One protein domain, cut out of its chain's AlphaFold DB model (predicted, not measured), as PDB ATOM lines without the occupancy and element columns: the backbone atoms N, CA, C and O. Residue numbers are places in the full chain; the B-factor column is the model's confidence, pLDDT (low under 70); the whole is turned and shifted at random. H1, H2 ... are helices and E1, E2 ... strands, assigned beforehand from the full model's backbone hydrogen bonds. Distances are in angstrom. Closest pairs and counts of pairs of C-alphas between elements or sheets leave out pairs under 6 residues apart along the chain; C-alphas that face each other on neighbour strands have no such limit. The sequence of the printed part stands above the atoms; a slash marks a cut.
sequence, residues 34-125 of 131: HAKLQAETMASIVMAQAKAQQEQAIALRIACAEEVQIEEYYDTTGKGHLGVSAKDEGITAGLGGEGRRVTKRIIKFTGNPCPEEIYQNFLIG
ATOM      1  N   HIS A  34     151.981  66.052 172.518       74.94
ATOM      2  CA  HIS A  34     152.790  67.145 171.972       74.94
ATOM      3  C   HIS A  34     151.937  68.343 171.541       74.94
ATOM      4  O   HIS A  34     152.277  69.481 171.868       74.94
ATOM      5  N   ALA A  35     150.803  68.104 170.877       79.31
ATOM      6  CA  ALA A  35     149.877  69.168 170.490       79.31
ATOM      7  C   ALA A  35     149.295  69.908 171.710       79.31
ATOM      8  O   ALA A  35     149.216  71.136 171.707       79.31
ATOM      9  N   LYS A  36     148.945  69.183 172.784       81.44
ATOM     10  CA  LYS A  36     148.491  69.784 174.050       81.44
ATOM     11  C   LYS A  36     149.573  70.644 174.696       81.44
ATOM     12  O   LYS A  36     149.300  71.788 175.039       81.44
ATOM     13  N   LEU A  37     150.800  70.131 174.791       86.31
ATOM     14  CA  LEU A  37     151.926  70.866 175.367       86.31
ATOM     15  C   LEU A  37     152.215  72.164 174.593       86.31
ATOM     16  O   LEU A  37     152.450  73.217 175.189       86.31
ATOM     17  N   GLN A  38     152.170  72.112 173.258       86.19
ATOM     18  CA  GLN A  38     152.343  73.297 172.415       86.19
ATOM     19  C   GLN A  38     151.208  74.305 172.609       86.19
ATOM     20  O   GLN A  38     151.476  75.499 172.748       86.19
ATOM     21  N   ALA A  39     149.957  73.842 172.667       85.94
ATOM     22  CA  ALA A  39     148.804  74.703 172.906       85.94
ATOM     23  C   ALA A  39     148.869  75.383 174.284       85.94
ATOM     24  O   ALA A  39     148.643  76.587 174.383       85.94
ATOM     25  N   GLU A  40     149.244  74.647 175.333       86.94
ATOM     26  CA  GLU A  40     149.451  75.185 176.683       86.94
ATOM     27  C   GLU A  40     150.584  76.217 176.717       86.94
ATOM     28  O   GLU A  40     150.434  77.298 177.292       86.94
ATOM     29  N   THR A  41     151.699  75.922 176.045       87.44
ATOM     30  CA  THR A  41     152.838  76.844 175.949       87.44
ATOM     31  C   THR A  41     152.429  78.127 175.232       87.44
ATOM     32  O   THR A  41     152.655  79.222 175.748       87.44
ATOM     33  N   MET A  42     151.757  78.016 174.086       92.00
ATOM     34  CA  MET A  42     151.269  79.169 173.332       92.00
ATOM     35  C   MET A  42     150.265  79.988 174.148       92.00
ATOM     36  O   MET A  42     150.372  81.211 174.210       92.00
ATOM     37  N   ALA A  43     149.337  79.329 174.847       91.19
ATOM     38  CA  ALA A  43     148.396  79.996 175.741       91.19
ATOM     39  C   ALA A  43     149.120  80.760 176.858       91.19
ATOM     40  O   ALA A  43     148.750  81.892 177.169       91.19
ATOM     41  N   SER A  44     150.184  80.187 177.431       90.50
ATOM     42  CA  SER A  44     150.987  80.858 178.458       90.50
ATOM     43  C   SER A  44     151.698  82.106 177.927       90.50
ATOM     44  O   SER A  44     151.695  83.140 178.597       90.50
ATOM     45  N   ILE A  45     152.225  82.047 176.699       93.06
ATOM     46  CA  ILE A  45     152.878  83.180 176.032       93.06
ATOM     47  C   ILE A  45     151.858  84.288 175.767       93.06
ATOM     48  O   ILE A  45     152.100  85.439 176.127       93.06
ATOM     49  N   VAL A  46     150.697  83.949 175.202       94.00
ATOM     50  CA  VAL A  46     149.626  84.919 174.924       94.00
ATOM     51  C   VAL A  46     149.126  85.564 176.219       94.00
ATOM     52  O   VAL A  46     148.950  86.778 176.273       94.00
ATOM     53  N   MET A  47     148.964  84.791 177.297       91.44
ATOM     54  CA  MET A  47     148.601  85.338 178.608       91.44
ATOM     55  C   MET A  47     149.671  86.282 179.166       91.44
ATOM     56  O   MET A  47     149.332  87.317 179.741       91.44
ATOM     57  N   ALA A  48     150.953  85.946 179.015       89.56
ATOM     58  CA  ALA A  48     152.046  86.812 179.444       89.56
ATOM     59  C   ALA A  48     152.069  88.126 178.647       89.56
ATOM     60  O   ALA A  48     152.205  89.197 179.237       89.56
ATOM     61  N   GLN A  49     151.856  88.059 177.330       92.31
ATOM     62  CA  GLN A  49     151.749  89.236 176.466       92.31
ATOM     63  C   GLN A  49     150.548  90.113 176.835       92.31
ATOM     64  O   GLN A  49     150.704  91.323 176.980       92.31
ATOM     65  N   ALA A  50     149.376  89.514 177.059       91.75
ATOM     66  CA  ALA A  50     148.178  90.242 177.471       91.75
ATOM     67  C   ALA A  50     148.389  90.976 178.805       91.75
ATOM     68  O   ALA A  50     147.994  92.132 178.943       91.75
ATOM     69  N   LYS A  51     149.074  90.342 179.766       90.88
ATOM     70  CA  LYS A  51     149.458  90.995 181.026       90.88
ATOM     71  C   LYS A  51     150.429  92.148 180.800       90.88
ATOM     72  O   LYS A  51     150.216  93.216 181.356       90.88
ATOM     73  N   ALA A  52     151.455  91.971 179.971       91.12
ATOM     74  CA  ALA A  52     152.400  93.045 179.667       91.12
ATOM     75  C   ALA A  52     151.701  94.261 179.031       91.12
ATOM     76  O   ALA A  52     151.921  95.391 179.456       91.12
ATOM     77  N   GLN A  53     150.800  94.026 178.073       89.19
ATOM     78  CA  GLN A  53     149.989  95.079 177.453       89.19
ATOM     79  C   GLN A  53     149.047  95.752 178.455       89.19
ATOM     80  O   GLN A  53     148.877  96.971 178.427       89.19
ATOM     81  N   GLN A  54     148.449  94.979 179.363       90.12
ATOM     82  CA  GLN A  54     147.612  95.515 180.430       90.12
ATOM     83  C   GLN A  54     148.412  96.437 181.359       90.12
ATOM     84  O   GLN A  54     147.960  97.546 181.635       90.12
ATOM     85  N   GLU A  55     149.593  96.014 181.811       89.06
ATOM     86  CA  GLU A  55     150.467  96.831 182.663       89.06
ATOM     87  C   GLU A  55     150.952  98.090 181.930       89.06
ATOM     88  O   GLU A  55     150.983  99.172 182.512       89.06
ATOM     89  N   GLN A  56     151.228  97.994 180.627       88.81
ATOM     90  CA  GLN A  56     151.564  99.155 179.801       88.81
ATOM     91  C   GLN A  56     150.396 100.152 179.709       88.81
ATOM     92  O   GLN A  56     150.588 101.358 179.869       88.81
ATOM     93  N   ALA A  57     149.170  99.667 179.496       86.31
ATOM     94  CA  ALA A  57     147.978 100.511 179.460       86.31
ATOM     95  C   ALA A  57     147.670 101.144 180.828       86.31
ATOM     96  O   ALA A  57     147.196 102.279 180.896       86.31
ATOM     97  N   ILE A  58     147.942 100.425 181.918       88.38
ATOM     98  CA  ILE A  58     147.864 100.957 183.280       88.38
ATOM     99  C   ILE A  58     148.895 102.073 183.459       88.38
ATOM    100  O   ILE A  58     148.514 103.150 183.898       88.38
ATOM    101  N   ALA A  59     150.153 101.864 183.064       87.25
ATOM    102  CA  ALA A  59     151.207 102.874 183.170       87.25
ATOM    103  C   ALA A  59     150.845 104.170 182.427       87.25
ATOM    104  O   ALA A  59     150.983 105.257 182.983       87.25
ATOM    105  N   LEU A  60     150.293 104.052 181.216       84.81
ATOM    106  CA  LEU A  60     149.771 105.191 180.459       84.81
ATOM    107  C   LEU A  60     148.669 105.929 181.221       84.81
ATOM    108  O   LEU A  60     148.706 107.147 181.349       84.81
ATOM    109  N   ARG A  61     147.693 105.198 181.765       86.06
ATOM    110  CA  ARG A  61     146.617 105.813 182.551       86.06
ATOM    111  C   ARG A  61     147.126 106.464 183.833       86.06
ATOM    112  O   ARG A  61     146.596 107.501 184.199       86.06
ATOM    113  N   ILE A  62     148.148 105.900 184.481       86.62
ATOM    114  CA  ILE A  62     148.807 106.512 185.646       86.62
ATOM    115  C   ILE A  62     149.464 107.835 185.250       86.62
ATOM    116  O   ILE A  62     149.309 108.815 185.965       86.62
ATOM    117  N   ALA A  63     150.160 107.876 184.112       83.44
ATOM    118  CA  ALA A  63     150.868 109.073 183.665       83.44
ATOM    119  C   ALA A  63     149.935 110.266 183.395       83.44
ATOM    120  O   ALA A  63     150.366 111.410 183.514       83.44
ATOM    121  N   CYS A  64     148.674 110.008 183.040       83.56
ATOM    122  CA  CYS A  64     147.716 111.060 182.704       83.56
ATOM    123  C   CYS A  64     146.631 111.304 183.760       83.56
ATOM    124  O   CYS A  64     145.858 112.248 183.614       83.56
ATOM    125  N   ALA A  65     146.499 110.431 184.760       84.69
ATOM    126  CA  ALA A  65     145.471 110.570 185.783       84.69
ATOM    127  C   ALA A  65     145.800 111.729 186.727       84.69
ATOM    128  O   ALA A  65     146.952 111.943 187.096       84.69
ATOM    129  N   GLU A  66     144.765 112.449 187.145       85.56
ATOM    130  CA  GLU A  66     144.888 113.488 188.168       85.56
ATOM    131  C   GLU A  66     145.057 112.851 189.553       85.56
ATOM    132  O   GLU A  66     145.879 113.292 190.353       85.56
ATOM    133  N   GLU A  67     144.328 111.762 189.811       85.94
ATOM    134  CA  GLU A  67     144.448 110.973 191.032       85.94
ATOM    135  C   GLU A  67     144.388 109.464 190.721       85.94
ATOM    136  O   GLU A  67     143.633 108.987 189.865       85.94
ATOM    137  N   VAL A  68     145.222 108.698 191.435       90.31
ATOM    138  CA  VAL A  68     145.328 107.239 191.319       90.31
ATOM    139  C   VAL A  68     145.179 106.612 192.701       90.31
ATOM    140  O   VAL A  68     145.972 106.885 193.600       90.31
ATOM    141  N   GLN A  69     144.197 105.723 192.861       89.31
ATOM    142  CA  GLN A  69     144.013 104.935 194.084       89.31
ATOM    143  C   GLN A  69     144.291 103.457 193.799       89.31
ATOM    144  O   GLN A  69     143.675 102.861 192.911       89.31
ATOM    145  N   ILE A  70     145.215 102.868 194.566       90.19
ATOM    146  CA  ILE A  70     145.618 101.461 194.454       90.19
ATOM    147  C   ILE A  70     145.304 100.761 195.777       90.19
ATOM    148  O   ILE A  70     145.924 101.039 196.800       90.19
ATOM    149  N   GLU A  71     144.348  99.832 195.750       89.69
ATOM    150  CA  GLU A  71     144.017  98.968 196.887       89.69
ATOM    151  C   GLU A  71     144.514  97.541 196.598       89.69
ATOM    152  O   GLU A  71     144.048  96.884 195.659       89.69
ATOM    153  N   GLU A  72     145.470  97.056 197.396       85.94
ATOM    154  CA  GLU A  72     146.041  95.711 197.271       85.94
ATOM    155  C   GLU A  72     145.616  94.821 198.439       85.94
ATOM    156  O   GLU A  72     145.900  95.099 199.604       85.94
ATOM    157  N   TYR A  73     144.952  93.714 198.115       86.00
ATOM    158  CA  TYR A  73     144.583  92.684 199.077       86.00
ATOM    159  C   TYR A  73     145.632  91.581 199.040       86.00
ATOM    160  O   TYR A  73     145.758  90.853 198.048       86.00
ATOM    161  N   TYR A  74     146.375  91.461 200.133       80.12
ATOM    162  CA  TYR A  74     147.391  90.436 200.320       80.12
ATOM    163  C   TYR A  74     146.779  89.191 200.953       80.12
ATOM    164  O   TYR A  74     146.082  89.278 201.964       80.12
ATOM    165  N   ASP A  75     147.085  88.032 200.385       70.56
ATOM    166  CA  ASP A  75     146.917  86.764 201.076       70.56
ATOM    167  C   ASP A  75     148.186  86.494 201.893       70.56
ATOM    168  O   ASP A  75     149.302  86.465 201.365       70.56
ATOM    169  N   THR A  76     148.026  86.377 203.210       58.03
ATOM    170  CA  THR A  76     149.119  86.185 204.173       58.03
ATOM    171  C   THR A  76     149.565  84.726 204.286       58.03
ATOM    172  O   THR A  76     150.413  84.397 205.116       58.03
ATOM    173  N   THR A  77     149.051  83.832 203.441       57.16
ATOM    174  CA  THR A  77     149.419  82.411 203.442       57.16
ATOM    175  C   THR A  77     150.673  82.118 202.611       57.16
ATOM    176  O   THR A  77     150.678  81.330 201.672       57.16
ATOM    177  N   GLY A  78     151.793  82.716 203.010       51.16
ATOM    178  CA  GLY A  78     153.124  82.323 202.558       51.16
ATOM    179  C   GLY A  78     154.016  82.062 203.758       51.16
ATOM    180  O   GLY A  78     154.801  82.924 204.122       51.16
ATOM    181  N   LYS A  79     153.882  80.907 204.418       52.09
ATOM    182  CA  LYS A  79     154.899  80.440 205.366       52.09
ATOM    183  C   LYS A  79     155.766  79.407 204.673       52.09
ATOM    184  O   LYS A  79     155.340  78.278 204.460       52.09
ATOM    185  N   GLY A  80     157.009  79.763 204.419       49.69
ATOM    186  CA  GLY A  80     158.096  78.810 204.434       49.69
ATOM    187  C   GLY A  80     159.195  79.326 205.362       49.69
ATOM    188  O   GLY A  80     159.513  80.509 205.388       49.69
ATOM    189  N   HIS A  81     159.809  78.431 206.121       48.50
ATOM    190  CA  HIS A  81     161.085  78.560 206.843       48.50
ATOM    191  C   HIS A  81     162.189  77.559 206.416       48.50
ATOM    192  O   HIS A  81     162.137  76.509 206.997       48.50
ATOM    193  N   LEU A  82     163.156  77.803 205.487       45.53
ATOM    194  CA  LEU A  82     164.154  76.839 204.958       45.53
ATOM    195  C   LEU A  82     165.445  77.113 205.632       45.53
ATOM    196  O   LEU A  82     166.297  77.802 205.090       45.53
ATOM    197  N   GLY A  83     165.530  76.638 206.854       51.91
ATOM    198  CA  GLY A  83     166.664  76.906 207.689       51.91
ATOM    199  C   GLY A  83     166.688  75.948 208.847       51.91
ATOM    200  O   GLY A  83     165.657  75.560 209.393       51.91
ATOM    201  N   VAL A  84     167.908  75.590 209.214       48.19
ATOM    202  CA  VAL A  84     168.188  74.964 210.487       48.19
ATOM    203  C   VAL A  84     168.398  76.079 211.513       48.19
ATOM    204  O   VAL A  84     169.437  76.728 211.506       48.19
ATOM    205  N   SER A  85     167.404  76.362 212.354       51.84
ATOM    206  CA  SER A  85     167.511  77.289 213.481       51.84
ATOM    207  C   SER A  85     168.010  76.527 214.707       51.84
ATOM    208  O   SER A  85     167.287  75.703 215.270       51.84
ATOM    209  N   ALA A  86     169.238  76.811 215.132       46.16
ATOM    210  CA  ALA A  86     169.720  76.420 216.448       46.16
ATOM    211  C   ALA A  86     169.269  77.485 217.458       46.16
ATOM    212  O   ALA A  86     169.654  78.647 217.345       46.16
ATOM    213  N   LYS A  87     168.399  77.109 218.395       49.84
ATOM    214  CA  LYS A  87     168.190  77.863 219.643       49.84
ATOM    215  C   LYS A  87     168.945  77.121 220.744       49.84
ATOM    216  O   LYS A  87     169.250  75.948 220.551       49.84
ATOM    217  N   ASP A  88     169.226  77.773 221.870       50.00
ATOM    218  CA  ASP A  88     170.086  77.258 222.958       50.00
ATOM    219  C   ASP A  88     169.686  75.871 223.526       50.00
ATOM    220  O   ASP A  88     170.437  75.270 224.287       50.00
ATOM    221  N   GLU A  89     168.543  75.317 223.105       53.22
ATOM    222  CA  GLU A  89     167.991  74.018 223.506       53.22
ATOM    223  C   GLU A  89     167.909  72.975 222.359       53.22
ATOM    224  O   GLU A  89     167.453  71.854 222.587       53.22
ATOM    225  N   GLY A  90     168.356  73.278 221.128       45.34
ATOM    226  CA  GLY A  90     168.408  72.293 220.034       45.34
ATOM    227  C   GLY A  90     168.489  72.843 218.601       45.34
ATOM    228  O   GLY A  90     168.214  74.011 218.324       45.34
ATOM    229  N   ILE A  91     168.863  71.956 217.666       43.50
ATOM    230  CA  ILE A  91     168.992  72.198 216.216       43.50
ATOM    231  C   ILE A  91     167.649  71.891 215.524       43.50
ATOM    232  O   ILE A  91     167.200  70.747 215.549       43.50
ATOM    233  N   THR A  92     167.021  72.875 214.868       52.38
ATOM    234  CA  THR A  92     165.677  72.730 214.257       52.38
ATOM    235  C   THR A  92     165.694  73.031 212.757       52.38
ATOM    236  O   THR A  92     165.829  74.189 212.402       52.38
ATOM    237  N   ALA A  93     165.527  72.049 211.863       41.47
ATOM    238  CA  ALA A  93     165.464  72.235 210.399       41.47
ATOM    239  C   ALA A  93     164.029  72.478 209.869       41.47
ATOM    240  O   ALA A  93     163.139  71.693 210.177       41.47
ATOM    241  N   GLY A  94     163.792  73.497 209.032       51.72
ATOM    242  CA  GLY A  94     162.561  73.681 208.216       51.72
ATOM    243  C   GLY A  94     162.867  74.038 206.745       51.72
ATOM    244  O   GLY A  94     164.065  74.179 206.524       51.72
ATOM    245  N   LEU A  95     161.834  74.239 205.841       41.69
ATOM    246  CA  LEU A  95     161.728  74.879 204.451       41.69
ATOM    247  C   LEU A  95     160.837  76.191 204.283       41.69
ATOM    248  O   LEU A  95     159.802  76.172 204.931       41.69
ATOM    249  N   GLY A  96     161.049  77.193 203.348       48.75
ATOM    250  CA  GLY A  96     161.499  78.636 203.516       48.75
ATOM    251  C   GLY A  96     161.058  79.990 202.938       48.75
ATOM    252  O   GLY A  96     161.847  80.901 203.160       48.75
ATOM    253  N   GLY A  97     159.931  80.209 202.261       47.88
ATOM    254  CA  GLY A  97     159.586  81.551 201.749       47.88
ATOM    255  C   GLY A  97     158.469  82.288 202.500       47.88
ATOM    256  O   GLY A  97     157.361  81.766 202.584       47.88
ATOM    257  N   GLU A  98     158.688  83.537 202.938       54.25
ATOM    258  CA  GLU A  98     157.570  84.483 203.126       54.25
ATOM    259  C   GLU A  98     157.153  85.018 201.751       54.25
ATOM    260  O   GLU A  98     157.695  85.998 201.245       54.25
ATOM    261  N   GLY A  99     156.224  84.324 201.096       53.28
ATOM    262  CA  GLY A  99     155.633  84.774 199.839       53.28
ATOM    263  C   GLY A  99     154.353  85.551 200.109       53.28
ATOM    264  O   GLY A  99     153.308  84.939 200.306       53.28
ATOM    265  N   ARG A 100     154.396  86.887 200.102       57.94
ATOM    266  CA  ARG A 100     153.166  87.695 200.089       57.94
ATOM    267  C   ARG A 100     152.611  87.719 198.673       57.94
ATOM    268  O   ARG A 100     153.216  88.304 197.776       57.94
ATOM    269  N   ARG A 101     151.467  87.073 198.462       68.94
ATOM    270  CA  ARG A 101     150.781  87.058 197.167       68.94
ATOM    271  C   ARG A 101     149.663  88.098 197.185       68.94
ATOM    272  O   ARG A 101     148.774  88.033 198.028       68.94
ATOM    273  N   VAL A 102     149.694  89.050 196.250       71.62
ATOM    274  CA  VAL A 102     148.547  89.939 196.009       71.62
ATOM    275  C   VAL A 102     147.457  89.112 195.331       71.62
ATOM    276  O   VAL A 102     147.650  88.606 194.225       71.62
ATOM    277  N   THR A 103     146.320  88.953 196.002       77.38
ATOM    278  CA  THR A 103     145.180  88.166 195.504       77.38
ATOM    279  C   THR A 103     144.215  89.027 194.705       77.38
ATOM    280  O   THR A 103     143.594  88.551 193.756       77.38
ATOM    281  N   LYS A 104     144.114  90.312 195.044       84.69
ATOM    282  CA  LYS A 104     143.282  91.267 194.317       84.69
ATOM    283  C   LYS A 104     143.940  92.639 194.334       84.69
ATOM    284  O   LYS A 104     144.354  93.107 195.389       84.69
ATOM    285  N   ARG A 105     143.991  93.282 193.171       84.50
ATOM    286  CA  ARG A 105     144.362  94.691 193.014       84.50
ATOM    287  C   ARG A 105     143.159  95.438 192.451       84.50
ATOM    288  O   ARG A 105     142.591  95.006 191.450       84.50
ATOM    289  N   ILE A 106     142.756  96.525 193.098       88.44
ATOM    290  CA  ILE A 106     141.753  97.461 192.582       88.44
ATOM    291  C   ILE A 106     142.491  98.757 192.259       88.44
ATOM    292  O   ILE A 106     143.127  99.330 193.139       88.44
ATOM    293  N   ILE A 107     142.419  99.194 191.002       88.56
ATOM    294  CA  ILE A 107     143.026 100.447 190.544       88.56
ATOM    295  C   ILE A 107     141.904 101.362 190.071       88.56
ATOM    296  O   ILE A 107     141.138 100.988 189.178       88.56
ATOM    297  N   LYS A 108     141.796 102.541 190.680       90.06
ATOM    298  CA  LYS A 108     140.851 103.588 190.281       90.06
ATOM    299  C   LYS A 108     141.649 104.753 189.711       90.06
ATOM    300  O   LYS A 108     142.597 105.215 190.341       90.06
ATOM    301  N   PHE A 109     141.248 105.197 188.525       88.56
ATOM    302  CA  PHE A 109     141.786 106.380 187.863       88.56
ATOM    303  C   PHE A 109     140.693 107.439 187.830       88.56
ATOM    304  O   PHE A 109     139.571 107.144 187.405       88.56
ATOM    305  N   THR A 110     141.016 108.651 188.255       86.31
ATOM    306  CA  THR A 110     140.139 109.821 188.161       86.31
ATOM    307  C   THR A 110     140.877 110.945 187.435       86.31
ATOM    308  O   THR A 110     142.100 111.068 187.523       86.31
ATOM    309  N   GLY A 111     140.137 111.732 186.654       78.88
ATOM    310  CA  GLY A 111     140.685 112.837 185.867       78.88
ATOM    311  C   GLY A 111     140.142 112.892 184.440       78.88
ATOM    312  O   GLY A 111     139.266 112.118 184.044       78.88
ATOM    313  N   ASN A 112     140.670 113.841 183.673       75.44
ATOM    314  CA  ASN A 112     140.304 114.081 182.279       75.44
ATOM    315  C   ASN A 112     140.949 113.056 181.323       75.44
ATOM    316  O   ASN A 112     141.953 112.431 181.672       75.44
ATOM    317  N   PRO A 113     140.393 112.865 180.109       75.62
ATOM    318  CA  PRO A 113     141.022 112.035 179.086       75.62
ATOM    319  C   PRO A 113     142.454 112.504 178.810       75.62
ATOM    320  O   PRO A 113     142.725 113.702 178.732       75.62
ATOM    321  N   CYS A 114     143.361 111.539 178.679       74.12
ATOM    322  CA  CYS A 114     144.780 111.814 178.540       74.12
ATOM    323  C   CYS A 114     145.072 112.616 177.255       74.12
ATOM    324  O   CYS A 114     144.595 112.228 176.184       74.12
ATOM    325  N   PRO A 115     145.851 113.710 177.337       79.06
ATOM    326  CA  PRO A 115     146.304 114.455 176.167       79.06
ATOM    327  C   PRO A 115     147.102 113.573 175.194       79.06
ATOM    328  O   PRO A 115     147.961 112.797 175.612       79.06
ATOM    329  N   GLU A 116     146.868 113.742 173.889       77.88
ATOM    330  CA  GLU A 116     147.526 112.976 172.811       77.88
ATOM    331  C   GLU A 116     149.065 113.043 172.887       77.88
ATOM    332  O   GLU A 116     149.754 112.060 172.632       77.88
ATOM    333  N   GLU A 117     149.618 114.178 173.316       76.00
ATOM    334  CA  GLU A 117     151.065 114.400 173.437       76.00
ATOM    335  C   GLU A 117     151.737 113.440 174.433       76.00
ATOM    336  O   GLU A 117     152.845 112.961 174.189       76.00
ATOM    337  N   ILE A 118     151.052 113.095 175.531       73.44
ATOM    338  CA  ILE A 118     151.577 112.167 176.544       73.44
ATOM    339  C   ILE A 118     151.639 110.741 175.978       73.44
ATOM    340  O   ILE A 118     152.612 110.023 176.219       73.44
ATOM    341  N   TYR A 119     150.647 110.342 175.173       71.88
ATOM    342  CA  TYR A 119     150.656 109.043 174.493       71.88
ATOM    343  C   TYR A 119     151.816 108.925 173.509       71.88
ATOM    344  O   TYR A 119     152.531 107.925 173.530       71.88
ATOM    345  N   GLN A 120     152.029 109.945 172.679       73.50
ATOM    346  CA  GLN A 120     153.105 109.938 171.688       73.50
ATOM    347  C   GLN A 120     154.481 109.877 172.363       73.50
ATOM    348  O   GLN A 120     155.299 109.033 172.008       73.50
ATOM    349  N   ASN A 121     154.708 110.671 173.411       74.56
ATOM    350  CA  ASN A 121     155.966 110.649 174.165       74.56
ATOM    351  C   ASN A 121     156.254 109.276 174.791       74.56
ATOM    352  O   ASN A 121     157.377 108.774 174.725       74.56
ATOM    353  N   PHE A 122     155.227 108.615 175.330       72.75
ATOM    354  CA  PHE A 122     155.366 107.270 175.881       72.75
ATOM    355  C   PHE A 122     155.639 106.205 174.805       72.75
ATOM    356  O   PHE A 122     156.431 105.293 175.034       72.75
ATOM    357  N   LEU A 123     155.019 106.315 173.623       69.56
ATOM    358  CA  LEU A 123     155.238 105.393 172.501       69.56
ATOM    359  C   LEU A 123     156.626 105.552 171.866       69.56
ATOM    360  O   LEU A 123     157.211 104.568 171.415       69.56
ATOM    361  N   ILE A 124     157.148 106.779 171.834       72.56
ATOM    362  CA  ILE A 124     158.428 107.122 171.199       72.56
ATOM    363  C   ILE A 124     159.598 106.982 172.199       72.56
ATOM    364  O   ILE A 124     160.761 106.949 171.801       72.56
ATOM    365  N   GLY A 125     159.308 106.832 173.499       64.69
ATOM    366  CA  GLY A 125     160.315 106.676 174.556       64.69
ATOM    367  C   GLY A 125     161.056 107.973 174.892       64.69
ATOM    368  O   GLY A 125     162.056 107.953 175.608       64.69
TER     369      GLY A 125
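What this domain is: This is residues 34 to 125 of the 131 residues of an uncharacterized protein of Pseudomonas piscis (UniProt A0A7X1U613). One long helix, H1, and a long two-stranded ribbon, E1 with E4, meet near one end as an open V, with the short helix H2 at the corner. Beyond E1 and E4 the ribbon runs on through two links to a far hairpin, E2 with E3; residues 34 to 55 of H1 and residues 86 to 91 stick out free. The printed part has 92 residues, in the order H1, E1, E2, E3, E4, H2, with two antiparallel sheets, E1 - E4 and E2 - E3, and its class is mixed, helices and strands. It is extended, with a radius of gyration of the C-alphas of 21.7 A and spans of 67 by 45 by 24 A.

Where its parts are: H1, residues 34 to 64, begins at C-alpha 34 (152.790, 67.145, 171.972) and is 45.5 A long. E1, residues 67 to 75, is 26.3 A long. E2, residues 83 to 87, and E3, residues 90 to 94, follow; C-alpha 90 is at (168.408, 72.293, 220.034). E4, residues 101 to 110, is 26.7 A long and bends by 53 degrees at residue 104. H2, residues 116 to 124, ends at C-alpha 124 (158.428, 107.122, 171.199).

How they stand to each other: H1 touches H2 with residues 60 to 64 alone, at a steep tilt of 47 degrees, opposite ways; the closest C-alphas are those of Leu 60 and Tyr 119, 7.2 A. The closest C-alphas of H1 and E4 are those of Arg 61 and Phe 109, 7.2 A. E1 and E4 are antiparallel at 166 degrees, with N 71 and O 106 at 2.9 A. The hairpin E2 and E3 has N 85 and O 92 at 2.7 A. H1 and E2 are apart. In H1 and H2 every O i to N i+4 pair is within hydrogen-bond range.

The domain as a whole: The two C-alphas farthest apart, Glu 89 and Glu 116, are 67.1 A apart. The printed part has no cut, and no link is long. Mean pLDDT of the printed part is 74.4; residues 76 to 101, 123 and 125 are under 70.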